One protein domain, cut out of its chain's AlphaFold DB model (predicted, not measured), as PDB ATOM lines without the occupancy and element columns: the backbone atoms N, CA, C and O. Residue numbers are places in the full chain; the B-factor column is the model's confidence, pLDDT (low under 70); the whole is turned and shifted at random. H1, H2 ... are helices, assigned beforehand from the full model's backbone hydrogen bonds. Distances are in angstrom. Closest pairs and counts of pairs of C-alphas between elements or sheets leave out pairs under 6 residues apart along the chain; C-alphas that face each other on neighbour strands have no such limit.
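Overview. This is residues 860 to 957 of the 1174 residues of the protein "Methionine--tRNA ligase" of Trichinella sp. T6 (UniProt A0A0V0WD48). The long helix H4 forms the core; H3 folds back over its middle at an angle, and H1 crosses its last part. H1 and H2 meet near their ends as a V, the far arm H2 passing crosswise near the first part of H4; short H5 lies beyond H4's end. The 98 printed residues hold five named helices, H1 to H5 in chain order, and no named strand: the class is all helix. The whole is only just compact, close to loose, with a radius of gyration of the C-alphas of 14.8 A and spans of 43 by 31 by 21 A.

Arrangement. H1, residues 860 to 876, and H2, residues 879 to 892, only just touch, only at the corner by their tight link, with 3 pairs of C-alphas within 8 A; the closest C-alphas are those of Lys 876 and Gly 882, 5.5 A apart. H3, residues 902 to 914, is apart from H2, but only just, at 8.3 A. H3 and H4, residues 933 to 951, form a helical hairpin at a steep tilt of 45 degrees, opposite ways; they touch, closest at the C-alphas of Ala 906 and Gln 940, 5.6 A apart. H1 touches H4 with residues 864 to 871 alone, closest at the C-alphas of Asn 867 and Val 950, 5.7 A apart. Every O i to N i+4 pair is within hydrogen-bond range in H1, H3 and H4, and 9 of 10 in H2; H5, residues 954 to 957, is too short for one.

Along the chain. H1 begins at C-alpha 860, (155.914, 191.045, 104.558), and is 24.4 A long. H2 measures 20.5 A, H3 17.9 A and H4 26.8 A. H5 ends at C-alpha 957, (147.380, 186.390, 102.281).

Size, cuts and confidence. The C-alphas farthest apart, those of Asp 923 and Leu 955, are 44.5 A apart. The printed part has no cut; the link from H3 to H4 is long, 18 residues. Mean pLDDT of the printed part is 76.8, with 31 residues under 70, among them 895 to 900.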
ATOM      1  N   THR A 860     155.824 192.242 105.408       61.97
ATOM      2  CA  THR A 860     155.914 191.045 104.558       61.97
ATOM      3  C   THR A 860     157.250 190.908 103.824       61.97
ATOM      4  O   THR A 860     157.498 189.876 103.202       61.97
ATOM      5  N   ALA A 861     158.139 191.904 103.907       60.09
ATOM      6  CA  ALA A 861     159.414 191.951 103.185       60.09
ATOM      7  C   ALA A 861     160.283 190.695 103.382       60.09
ATOM      8  O   ALA A 861     160.884 190.196 102.429       60.09
ATOM      9  N   ASN A 862     160.314 190.146 104.601       63.25
ATOM     10  CA  ASN A 862     161.065 188.928 104.910       63.25
ATOM     11  C   ASN A 862     160.445 187.672 104.270       63.25
ATOM     12  O   ASN A 862     161.188 186.816 103.788       63.25
ATOM     13  N   LEU A 863     159.110 187.578 104.203       66.44
ATOM     14  CA  LEU A 863     158.421 186.488 103.500       66.44
ATOM     15  C   LEU A 863     158.667 186.567 101.993       66.44
ATOM     16  O   LEU A 863     159.046 185.571 101.384       66.44
ATOM     17  N   PHE A 864     158.542 187.763 101.410       65.94
ATOM     18  CA  PHE A 864     158.871 187.981 100.002       65.94
ATOM     19  C   PHE A 864     160.317 187.568  99.703       65.94
ATOM     20  O   PHE A 864     160.561 186.848  98.740       65.94
ATOM     21  N   ARG A 865     161.277 187.932 100.569       67.00
ATOM     22  CA  ARG A 865     162.683 187.520 100.435       67.00
ATOM     23  C   ARG A 865     162.863 186.000 100.453       67.00
ATOM     24  O   ARG A 865     163.658 185.496  99.665       67.00
ATOM     25  N   LYS A 866     162.135 185.273 101.308       68.69
ATOM     26  CA  LYS A 866     162.165 183.802 101.353       68.69
ATOM     27  C   LYS A 866     161.617 183.189 100.059       68.69
ATOM     28  O   LYS A 866     162.307 182.386  99.435       68.69
ATOM     29  N   ASN A 867     160.449 183.639  99.606       68.00
ATOM     30  CA  ASN A 867     159.809 183.129  98.389       68.00
ATOM     31  C   ASN A 867     160.639 183.446  97.133       68.00
ATOM     32  O   ASN A 867     160.701 182.642  96.206       68.00
ATOM     33  N   PHE A 868     161.348 184.582  97.111       68.19
ATOM     34  CA  PHE A 868     162.292 184.903  96.037       68.19
ATOM     35  C   PHE A 868     163.460 183.908  95.955       68.19
ATOM     36  O   PHE A 868     163.898 183.587  94.855       68.19
ATOM     37  N   ILE A 869     163.948 183.390  97.087       70.19
ATOM     38  CA  ILE A 869     165.009 182.368  97.113       70.19
ATOM     39  C   ILE A 869     164.484 181.026  96.588       70.19
ATOM     40  O   ILE A 869     165.179 180.341  95.839       70.19
ATOM     41  N   GLU A 870     163.262 180.643  96.961       67.88
ATOM     42  CA  GLU A 870     162.620 179.421  96.462       67.88
ATOM     43  C   GLU A 870     162.347 179.494  94.959       67.88
ATOM     44  O   GLU A 870     162.613 178.538  94.231       67.88
ATOM     45  N   TYR A 871     161.908 180.652  94.474       69.25
ATOM     46  CA  TYR A 871     161.725 180.884  93.050       69.25
ATOM     47  C   TYR A 871     163.053 180.889  92.275       69.25
ATOM     48  O   TYR A 871     163.150 180.272  91.218       69.25
ATOM     49  N   ASP A 872     164.109 181.513  92.806       68.88
ATOM     50  CA  ASP A 872     165.454 181.448  92.210       68.88
ATOM     51  C   ASP A 872     165.962 179.994  92.128       68.88
ATOM     52  O   ASP A 872     166.556 179.584  91.130       68.88
ATOM     53  N   ARG A 873     165.653 179.172  93.139       70.75
ATOM     54  CA  ARG A 873     165.929 177.729  93.131       70.75
ATOM     55  C   ARG A 873     165.124 176.997  92.054       70.75
ATOM     56  O   ARG A 873     165.707 176.181  91.348       70.75
ATOM     57  N   PHE A 874     163.833 177.299  91.907       69.31
ATOM     58  CA  PHE A 874     162.969 176.738  90.860       69.31
ATOM     59  C   PHE A 874     163.505 177.042  89.453       69.31
ATOM     60  O   PHE A 874     163.633 176.140  88.627       69.31
ATOM     61  N   ILE A 875     163.908 178.289  89.191       66.06
ATOM     62  CA  ILE A 875     164.466 178.679  87.889       66.06
ATOM     63  C   ILE A 875     165.790 177.958  87.605       66.06
ATOM     64  O   ILE A 875     166.008 177.497  86.487       66.06
ATOM     65  N   LYS A 876     166.648 177.788  88.618       65.62
ATOM     66  CA  LYS A 876     167.947 177.103  88.490       65.62
ATOM     67  C   LYS A 876     167.859 175.581  88.336       65.62
ATOM     68  O   LYS A 876     168.857 174.967  87.969       65.62
ATOM     69  N   GLN A 877     166.708 174.962  88.609       68.12
ATOM     70  CA  GLN A 877     166.502 173.518  88.422       68.12
ATOM     71  C   GLN A 877     166.351 173.120  86.944       68.12
ATOM     72  O   GLN A 877     166.605 171.966  86.611       68.12
ATOM     73  N   ASN A 878     166.005 174.065  86.063       67.69
ATOM     74  CA  ASN A 878     165.984 173.870  84.615       67.69
ATOM     75  C   ASN A 878     167.176 174.602  83.967       67.69
ATOM     76  O   ASN A 878     167.207 175.836  84.004       67.69
ATOM     77  N   PRO A 879     168.141 173.888  83.353       59.09
ATOM     78  CA  PRO A 879     169.345 174.498  82.774       59.09
ATOM     79  C   PRO A 879     169.038 175.600  81.746       59.09
ATOM     80  O   PRO A 879     169.681 176.650  81.757       59.09
ATOM     81  N   ASP A 880     168.000 175.399  80.931       68.81
ATOM     82  CA  ASP A 880     167.590 176.334  79.874       68.81
ATOM     83  C   ASP A 880     166.975 177.631  80.427       68.81
ATOM     84  O   ASP A 880     167.144 178.708  79.851       68.81
ATOM     85  N   ASN A 881     166.313 177.568  81.589       75.88
ATOM     86  CA  ASN A 881     165.714 178.745  82.224       75.88
ATOM     87  C   ASN A 881     166.773 179.660  82.846       75.88
ATOM     88  O   ASN A 881     166.603 180.877  82.836       75.88
ATOM     89  N   GLY A 882     167.884 179.104  83.343       73.19
ATOM     90  CA  GLY A 882     169.005 179.894  83.857       73.19
ATOM     91  C   GLY A 882     169.661 180.764  82.778       73.19
ATOM     92  O   GLY A 882     169.948 181.936  83.025       73.19
ATOM     93  N   ALA A 883     169.840 180.222  81.568       77.62
ATOM     94  CA  ALA A 883     170.397 180.955  80.430       77.62
ATOM     95  C   ALA A 883     169.453 182.065  79.936       77.62
ATOM     96  O   ALA A 883     169.894 183.198  79.737       77.62
ATOM     97  N   LYS A 884     168.149 181.775  79.811       84.06
ATOM     98  CA  LYS A 884     167.124 182.774  79.456       84.06
ATOM     99  C   LYS A 884     167.023 183.886  80.500       84.06
ATOM    100  O   LYS A 884     166.972 185.059  80.143       84.06
ATOM    101  N   LEU A 885     167.093 183.543  81.788       80.19
ATOM    102  CA  LEU A 885     167.108 184.520  82.876       80.19
ATOM    103  C   LEU A 885     168.332 185.441  82.788       80.19
ATOM    104  O   LEU A 885     168.182 186.654  82.888       80.19
ATOM    105  N   ALA A 886     169.527 184.893  82.553       78.06
ATOM    106  CA  ALA A 886     170.742 185.691  82.378       78.06
ATOM    107  C   ALA A 886     170.670 186.598  81.137       78.06
ATOM    108  O   ALA A 886     171.046 187.767  81.209       78.06
ATOM    109  N   TYR A 887     170.130 186.084  80.029       86.00
ATOM    110  CA  TYR A 887     169.914 186.845  78.799       86.00
ATOM    111  C   TYR A 887     168.973 188.035  79.022       86.00
ATOM    112  O   TYR A 887     169.307 189.167  78.679       86.00
ATOM    113  N   VAL A 888     167.823 187.807  79.660       86.56
ATOM    114  CA  VAL A 888     166.865 188.877  79.963       86.56
ATOM    115  C   VAL A 888     167.443 189.877  80.976       86.56
ATOM    116  O   VAL A 888     167.153 191.067  80.867       86.56
ATOM    117  N   ALA A 889     168.308 189.454  81.911       81.38
ATOM    118  CA  ALA A 889     169.032 190.354  82.832       81.38
ATOM    119  C   ALA A 889     169.839 191.397  82.069       81.38
ATOM    120  O   ALA A 889     169.682 192.600  82.276       81.38
ATOM    121  N   ASP A 890     170.690 190.884  81.182       84.19
ATOM    122  CA  ASP A 890     171.633 191.652  80.387       84.19
ATOM    123  C   ASP A 890     170.885 192.625  79.478       84.19
ATOM    124  O   ASP A 890     171.185 193.817  79.443       84.19
ATOM    125  N   LYS A 891     169.847 192.134  78.791       88.50
ATOM    126  CA  LYS A 891     169.112 192.932  77.808       88.50
ATOM    127  C   LYS A 891     168.147 193.943  78.401       88.50
ATOM    128  O   LYS A 891     167.917 194.956  77.751       88.50
ATOM    129  N   SER A 892     167.607 193.719  79.600       86.75
ATOM    130  CA  SER A 892     166.654 194.641  80.247       86.75
ATOM    131  C   SER A 892     167.310 195.744  81.091       86.75
ATOM    132  O   SER A 892     166.670 196.754  81.376       86.75
ATOM    133  N   GLY A 893     168.571 195.579  81.512       80.81
ATOM    134  CA  GLY A 893     169.282 196.568  82.332       80.81
ATOM    135  C   GLY A 893     168.901 196.583  83.823       80.81
ATOM    136  O   GLY A 893     169.221 197.535  84.536       80.81
ATOM    137  N   PHE A 894     168.223 195.550  84.335       80.75
ATOM    138  CA  PHE A 894     167.926 195.425  85.768       80.75
ATOM    139  C   PHE A 894     169.139 194.877  86.561       80.75
ATOM    140  O   PHE A 894     169.466 193.698  86.481       80.75
ATOM    141  N   ASN A 895     169.763 195.720  87.400       56.78
ATOM    142  CA  ASN A 895     171.045 195.466  88.098       56.78
ATOM    143  C   ASN A 895     171.066 194.405  89.230       56.78
ATOM    144  O   ASN A 895     172.104 194.232  89.865       56.78
ATOM    145  N   ASN A 896     169.969 193.710  89.558       52.31
ATOM    146  CA  ASN A 896     169.977 192.723  90.651       52.31
ATOM    147  C   ASN A 896     168.976 191.582  90.396       52.31
ATOM    148  O   ASN A 896     167.837 191.853  90.024       52.31
ATOM    149  N   THR A 897     169.428 190.333  90.586       50.66
ATOM    150  CA  THR A 897     168.741 189.028  90.403       50.66
ATOM    151  C   THR A 897     167.261 189.110  89.980       50.66
ATOM    152  O   THR A 897     166.400 189.411  90.811       50.66
ATOM    153  N   LEU A 898     166.969 188.795  88.705       56.59
ATOM    154  CA  LEU A 898     165.697 189.010  87.976       56.59
ATOM    155  C   LEU A 898     164.385 188.740  88.710       56.59
ATOM    156  O   LEU A 898     163.353 189.307  88.364       56.59
ATOM    157  N   VAL A 899     164.403 187.860  89.696       58.19
ATOM    158  CA  VAL A 899     163.229 187.377  90.409       58.19
ATOM    159  C   VAL A 899     162.391 188.511  91.025       58.19
ATOM    160  O   VAL A 899     161.164 188.439  91.011       58.19
ATOM    161  N   LYS A 900     163.019 189.589  91.517       60.62
ATOM    162  CA  LYS A 900     162.294 190.732  92.110       60.62
ATOM    163  C   LYS A 900     161.559 191.585  91.065       60.62
ATOM    164  O   LYS A 900     160.523 192.164  91.376       60.62
ATOM    165  N   ASN A 901     162.088 191.657  89.844       74.12
ATOM    166  CA  ASN A 901     161.594 192.551  88.793       74.12
ATOM    167  C   ASN A 901     160.795 191.810  87.712       74.12
ATOM    168  O   ASN A 901     160.338 192.439  86.763       74.12
ATOM    169  N   MET A 902     160.586 190.497  87.862       78.44
ATOM    170  CA  MET A 902     159.850 189.686  86.890       78.44
ATOM    171  C   MET A 902     158.411 190.176  86.694       78.44
ATOM    172  O   MET A 902     157.922 190.196  85.572       78.44
ATOM    173  N   TRP A 903     157.758 190.647  87.764       79.25
ATOM    174  CA  TRP A 903     156.447 191.297  87.665       79.25
ATOM    175  C   TRP A 903     156.484 192.559  86.800       79.25
ATOM    176  O   TRP A 903     155.631 192.723  85.936       79.25
ATOM    177  N   ILE A 904     157.482 193.426  87.013       84.38
ATOM    178  CA  ILE A 904     157.644 194.666  86.244       84.38
ATOM    179  C   ILE A 904     157.827 194.324  84.771       84.38
ATOM    180  O   ILE A 904     157.145 194.882  83.921       84.38
ATOM    181  N   LEU A 905     158.718 193.379  84.475       87.00
ATOM    182  CA  LEU A 905     159.005 193.007  83.103       87.00
ATOM    183  C   LEU A 905     157.781 192.391  82.419       87.00
ATOM    184  O   LEU A 905     157.443 192.815  81.322       87.00
ATOM    185  N   ALA A 906     157.102 191.444  83.073       88.56
ATOM    186  CA  ALA A 906     155.901 190.812  82.537       88.56
ATOM    187  C   ALA A 906     154.761 191.813  82.312       88.56
ATOM    188  O   ALA A 906     154.039 191.694  81.325       88.56
ATOM    189  N   ASP A 907     154.611 192.805  83.189       87.56
ATOM    190  CA  ASP A 907     153.614 193.862  83.043       87.56
ATOM    191  C   ASP A 907     153.914 194.780  81.849       87.56
ATOM    192  O   ASP A 907     153.049 194.989  81.002       87.56
ATOM    193  N   VAL A 908     155.150 195.283  81.751       89.06
ATOM    194  CA  VAL A 908     155.557 196.237  80.707       89.06
ATOM    195  C   VAL A 908     155.467 195.607  79.320       89.06
ATOM    196  O   VAL A 908     154.766 196.138  78.461       89.06
ATOM    197  N   VAL A 909     156.078 194.428  79.120       89.81
ATOM    198  CA  VAL A 909     156.065 193.767  77.802       89.81
ATOM    199  C   VAL A 909     154.654 193.359  77.386       89.81
ATOM    200  O   VAL A 909     154.350 193.326  76.199       89.81
ATOM    201  N   LYS A 910     153.767 193.055  78.343       89.44
ATOM    202  CA  LYS A 910     152.363 192.750  78.045       89.44
ATOM    203  C   LYS A 910     151.621 193.987  77.551       89.44
ATOM    204  O   LYS A 910     150.927 193.897  76.548       89.44
ATOM    205  N   ILE A 911     151.797 195.133  78.205       88.56
ATOM    206  CA  ILE A 911     151.137 196.390  77.815       88.56
ATOM    207  C   ILE A 911     151.638 196.885  76.456       88.56
ATOM    208  O   ILE A 911     150.833 197.294  75.621       88.56
ATOM    209  N   GLU A 912     152.947 196.819  76.214       87.12
ATOM    210  CA  GLU A 912     153.541 197.188  74.924       87.12
ATOM    211  C   GLU A 912     153.075 196.252  73.798       87.12
ATOM    212  O   GLU A 912     152.782 196.719  72.698       87.12
ATOM    213  N   LYS A 913     152.925 194.945  74.075       87.00
ATOM    214  CA  LYS A 913     152.430 193.964  73.095       87.00
ATOM    215  C   LYS A 913     150.931 194.089  72.812       87.00
ATOM    216  O   LYS A 913     150.530 193.984  71.655       87.00
ATOM    217  N   GLU A 914     150.102 194.254  73.845       84.50
ATOM    218  CA  GLU A 914     148.638 194.347  73.710       84.50
ATOM    219  C   GLU A 914     148.215 195.680  73.076       84.50
ATOM    220  O   GLU A 914     147.324 195.705  72.226       84.50
ATOM    221  N   GLY A 915     148.890 196.771  73.445       80.38
ATOM    222  CA  GLY A 915     148.653 198.105  72.909       80.38
ATOM    223  C   GLY A 915     147.269 198.692  73.231       80.38
ATOM    224  O   GLY A 915     146.410 198.076  73.858       80.38
ATOM    225  N   SER A 916     147.034 199.929  72.789       81.31
ATOM    226  CA  SER A 916     145.714 200.569  72.833       81.31
ATOM    227  C   SER A 916     145.542 201.445  71.600       81.31
ATOM    228  O   SER A 916     145.993 202.588  71.585       81.31
ATOM    229  N   ALA A 917     144.852 200.927  70.578       73.06
ATOM    230  CA  ALA A 917     144.666 201.604  69.287       73.06
ATOM    231  C   ALA A 917     144.020 203.004  69.386       73.06
ATOM    232  O   ALA A 917     144.086 203.790  68.445       73.06
ATOM    233  N   GLU A 918     143.380 203.316  70.515       75.44
ATOM    234  CA  GLU A 918     142.691 204.586  70.782       75.44
ATOM    235  C   GLU A 918     143.584 205.644  71.448       75.44
ATOM    236  O   GLU A 918     143.228 206.831  71.501       75.44
ATOM    237  N   ASP A 919     144.725 205.211  71.982       79.75
ATOM    238  CA  ASP A 919     145.637 206.017  72.789       79.75
ATOM    239  C   ASP A 919     147.023 206.139  72.143       79.75
ATOM    240  O   ASP A 919     147.635 207.201  72.244       79.75
ATOM    241  N   TRP A 920     147.489 205.098  71.445       78.31
ATOM    242  CA  TRP A 920     148.728 205.103  70.666       78.31
ATOM    243  C   TRP A 920     148.641 204.174  69.446       78.31
ATOM    244  O   TRP A 920     147.882 203.203  69.420       78.31
ATOM    245  N   HIS A 921     149.426 204.473  68.413       66.50
ATOM    246  CA  HIS A 921     149.534 203.638  67.214       66.50
ATOM    247  C   HIS A 921     150.549 202.499  67.415       66.50
ATOM    248  O   HIS A 921     151.437 202.582  68.265       66.50
ATOM    249  N   SER A 922     150.418 201.414  66.641       59.62
ATOM    250  CA  SER A 922     151.218 200.184  66.803       59.62
ATOM    251  C   SER A 922     152.721 200.367  66.564       59.62
ATOM    252  O   SER A 922     153.518 199.495  66.902       59.62
ATOM    253  N   ASP A 923     153.129 201.493  65.986       68.31
ATOM    254  CA  ASP A 923     154.511 201.859  65.708       68.31
ATOM    255  C   ASP A 923     155.168 202.717  66.799       68.31
ATOM    256  O   ASP A 923     156.389 202.861  66.771       68.31
ATOM    257  N   GLN A 924     154.394 203.250  67.752       73.88
ATOM    258  CA  GLN A 924     154.873 204.202  68.765       73.88
ATOM    259  C   GLN A 924     155.507 203.541  69.992       73.88
ATOM    260  O   GLN A 924     156.398 204.129  70.597       73.88
ATOM    261  N   HIS A 925     155.062 202.332  70.340       81.25
ATOM    262  CA  HIS A 925     155.545 201.581  71.500       81.25
ATOM    263  C   HIS A 925     155.856 200.140  71.116       81.25
ATOM    264  O   HIS A 925     155.144 199.206  71.480       81.25
ATOM    265  N   LYS A 926     156.893 199.967  70.293       81.81
ATOM    266  CA  LYS A 926     157.327 198.638  69.859       81.81
ATOM    267  C   LYS A 926     158.064 197.940  70.989       81.81
ATOM    268  O   LYS A 926     158.813 198.574  71.725       81.81
ATOM    269  N   LEU A 927     157.886 196.623  71.062       87.38
ATOM    270  CA  LEU A 927     158.694 195.790  71.939       87.38
ATOM    271  C   LEU A 927     160.180 195.932  71.574       87.38
ATOM    272  O   LEU A 927     160.509 195.959  70.382       87.38
ATOM    273  N   PRO A 928     161.086 195.937  72.566       87.12
ATOM    274  CA  PRO A 928     162.512 195.869  72.298       87.12
ATOM    275  C   PRO A 928     162.851 194.670  71.406       87.12
ATOM    276  O   PRO A 928     162.360 193.567  71.633       87.12
ATOM    277  N   ASN A 929     163.765 194.845  70.447       87.69
ATOM    278  CA  ASN A 929     164.123 193.810  69.459       87.69
ATOM    279  C   ASN A 929     164.581 192.466  70.061       87.69
ATOM    280  O   ASN A 929     164.596 191.448  69.373       87.69
ATOM    281  N   TRP A 930     165.004 192.455  71.327       89.88
ATOM    282  CA  TRP A 930     165.417 191.246  72.039       89.88
ATOM    283  C   TRP A 930     164.240 190.453  72.638       89.88
ATOM    284  O   TRP A 930     164.418 189.296  73.015       89.88
ATOM    285  N   VAL A 931     163.042 191.042  72.722       90.81
ATOM    286  CA  VAL A 931     161.813 190.382  73.181       90.81
ATOM    287  C   VAL A 931     161.163 189.669  71.993       90.81
ATOM    288  O   VAL A 931     160.235 190.168  71.365       90.81
ATOM    289  N   THR A 932     161.674 188.485  71.663       91.81
ATOM    290  CA  THR A 932     161.026 187.586  70.694       91.81
ATOM    291  C   THR A 932     159.745 186.984  71.282       91.81
ATOM    292  O   THR A 932     159.556 187.011  72.499       91.81
ATOM    293  N   ASP A 933     158.878 186.386  70.457       90.50
ATOM    294  CA  ASP A 933     157.676 185.694  70.958       90.50
ATOM    295  C   ASP A 933     158.018 184.593  71.973       90.50
ATOM    296  O   ASP A 933     157.373 184.492  73.013       90.50
ATOM    297  N   GLU A 934     159.104 183.850  71.743       91.38
ATOM    298  CA  GLU A 934     159.598 182.841  72.684       91.38
ATOM    299  C   GLU A 934     159.988 183.454  74.040       91.38
ATOM    300  O   GLU A 934     159.670 182.905  75.096       91.38
ATOM    301  N   ILE A 935     160.680 184.599  74.028       89.94
ATOM    302  CA  ILE A 935     161.087 185.298  75.251       89.94
ATOM    303  C   ILE A 935     159.874 185.916  75.948       89.94
ATOM    304  O   ILE A 935     159.784 185.845  77.172       89.94
ATOM    305  N   TYR A 936     158.924 186.470  75.195       91.44
ATOM    306  CA  TYR A 936     157.672 186.993  75.729       91.44
ATOM    307  C   TYR A 936     156.875 185.901  76.454       91.44
ATOM    308  O   TYR A 936     156.543 186.066  77.630       91.44
ATOM    309  N   ASP A 937     156.621 184.772  75.790       90.50
ATOM    310  CA  ASP A 937     155.866 183.656  76.363       90.50
ATOM    311  C   ASP A 937     156.578 183.087  77.588       90.50
ATOM    312  O   ASP A 937     155.950 182.805  78.613       90.50
ATOM    313  N   TRP A 938     157.908 182.998  77.522       88.94
ATOM    314  CA  TRP A 938     158.722 182.597  78.657       88.94
ATOM    315  C   TRP A 938     158.587 183.571  79.834       88.94
ATOM    316  O   TRP A 938     158.348 183.105  80.946       88.94
ATOM    317  N   ILE A 939     158.670 184.893  79.625       88.12
ATOM    318  CA  ILE A 939     158.485 185.908  80.681       88.12
ATOM    319  C   ILE A 939     157.092 185.773  81.314       88.12
ATOM    320  O   ILE A 939     156.982 185.703  82.540       88.12
ATOM    321  N   GLN A 940     156.033 185.683  80.501       88.94
ATOM    322  CA  GLN A 940     154.656 185.565  80.995       88.94
ATOM    323  C   GLN A 940     154.442 184.264  81.777       88.94
ATOM    324  O   GLN A 940     153.884 184.282  82.873       88.94
ATOM    325  N   HIS A 941     154.918 183.128  81.263       86.31
ATOM    326  CA  HIS A 941     154.807 181.835  81.941       86.31
ATOM    327  C   HIS A 941     155.586 181.822  83.264       86.31
ATOM    328  O   HIS A 941     155.074 181.417  84.309       86.31
ATOM    329  N   THR A 942     156.811 182.340  83.234       82.38
ATOM    330  CA  THR A 942     157.719 182.455  84.380       82.38
ATOM    331  C   THR A 942     157.122 183.351  85.469       82.38
ATOM    332  O   THR A 942     157.213 183.033  86.660       82.38
ATOM    333  N   PHE A 943     156.420 184.416  85.081       84.06
ATOM    334  CA  PHE A 943     155.661 185.269  85.989       84.06
ATOM    335  C   PHE A 943     154.445 184.563  86.621       84.06
ATOM    336  O   PHE A 943     154.219 184.710  87.821       84.06
ATOM    337  N   LYS A 944     153.700 183.726  85.884       84.44
ATOM    338  CA  LYS A 944     152.578 182.945  86.454       84.44
ATOM    339  C   LYS A 944     153.033 181.952  87.535       84.44
ATOM    340  O   LYS A 944     152.353 181.764  88.546       84.44
ATOM    341  N   HIS A 945     154.209 181.344  87.363       79.06
ATOM    342  CA  HIS A 945     154.844 180.518  88.404       79.06
ATOM    343  C   HIS A 945     155.281 181.347  89.610       79.06
ATOM    344  O   HIS A 945     155.093 180.934  90.753       79.06
ATOM    345  N   TRP A 946     155.826 182.537  89.358       78.19
ATOM    346  CA  TRP A 946     156.213 183.463  90.417       78.19
ATOM    347  C   TRP A 946     155.016 183.849  91.286       78.19
ATOM    348  O   TRP A 946     155.104 183.770  92.509       78.19
ATOM    349  N   CYS A 947     153.876 184.175  90.669       77.62
ATOM    350  CA  CYS A 947     152.636 184.478  91.380       77.62
ATOM    351  C   CYS A 947     152.231 183.347  92.330       77.62
ATOM    352  O   CYS A 947     151.897 183.606  93.481       77.62
ATOM    353  N   LYS A 948     152.321 182.086  91.897       76.81
ATOM    354  CA  LYS A 948     152.004 180.943  92.759       76.81
ATOM    355  C   LYS A 948     152.899 180.894  94.002       76.81
ATOM    356  O   LYS A 948     152.383 180.838  95.112       76.81
ATOM    357  N   LEU A 949     154.221 180.953  93.831       71.94
ATOM    358  CA  LEU A 949     155.160 180.861  94.960       71.94
ATOM    359  C   LEU A 949     155.063 182.061  95.897       71.94
ATOM    360  O   LEU A 949     155.174 181.929  97.114       71.94
ATOM    361  N   VAL A 950     154.857 183.248  95.335       67.44
ATOM    362  CA  VAL A 950     154.770 184.460  96.133       67.44
ATOM    363  C   VAL A 950     153.462 184.513  96.907       67.44
ATOM    364  O   VAL A 950     153.504 184.874  98.076       67.44
ATOM    365  N   TYR A 951     152.339 184.107  96.315       68.19
ATOM    366  CA  TYR A 951     151.007 184.348  96.872       68.19
ATOM    367  C   TYR A 951     150.351 183.138  97.550       68.19
ATOM    368  O   TYR A 951     149.229 183.273  98.019       68.19
ATOM    369  N   GLN A 952     151.029 181.989  97.655       66.00
ATOM    370  CA  GLN A 952     150.538 180.806  98.379       66.00
ATOM    371  C   GLN A 952     150.636 180.834  99.916       66.00
ATOM    372  O   GLN A 952     149.831 180.148 100.543       66.00
ATOM    373  N   PRO A 953     151.567 181.545 100.584       74.88
ATOM    374  CA  PRO A 953     151.618 181.468 102.040       74.88
ATOM    375  C   PRO A 953     150.363 182.079 102.675       74.88
ATOM    376  O   PRO A 953     150.143 183.287 102.563       74.88
ATOM    377  N   ASP A 954     149.598 181.271 103.417       77.25
ATOM    378  CA  ASP A 954     148.403 181.704 104.166       77.25
ATOM    379  C   ASP A 954     148.682 182.961 105.015       77.25
ATOM    380  O   ASP A 954     147.833 183.842 105.134       77.25
ATOM    381  N   LEU A 955     149.903 183.085 105.559       73.81
ATOM    382  CA  LEU A 955     150.347 184.256 106.320       73.81
ATOM    383  C   LEU A 955     150.478 185.523 105.457       73.81
ATOM    384  O   LEU A 955     150.121 186.607 105.912       73.81
ATOM    385  N   LEU A 956     150.971 185.413 104.218       73.75
ATOM    386  CA  LEU A 956     151.075 186.563 103.317       73.75
ATOM    387  C   LEU A 956     149.686 187.041 102.884       73.75
ATOM    388  O   LEU A 956     149.438 188.245 102.854       73.75
ATOM    389  N   ILE A 957     148.780 186.103 102.607       78.94
ATOM    390  CA  ILE A 957     147.380 186.390 102.281       78.94
ATOM    391  C   ILE A 957     146.667 187.018 103.482       78.94
ATOM    392  O   ILE A 957     145.986 188.028 103.324       78.94
TER     393      ILE A 957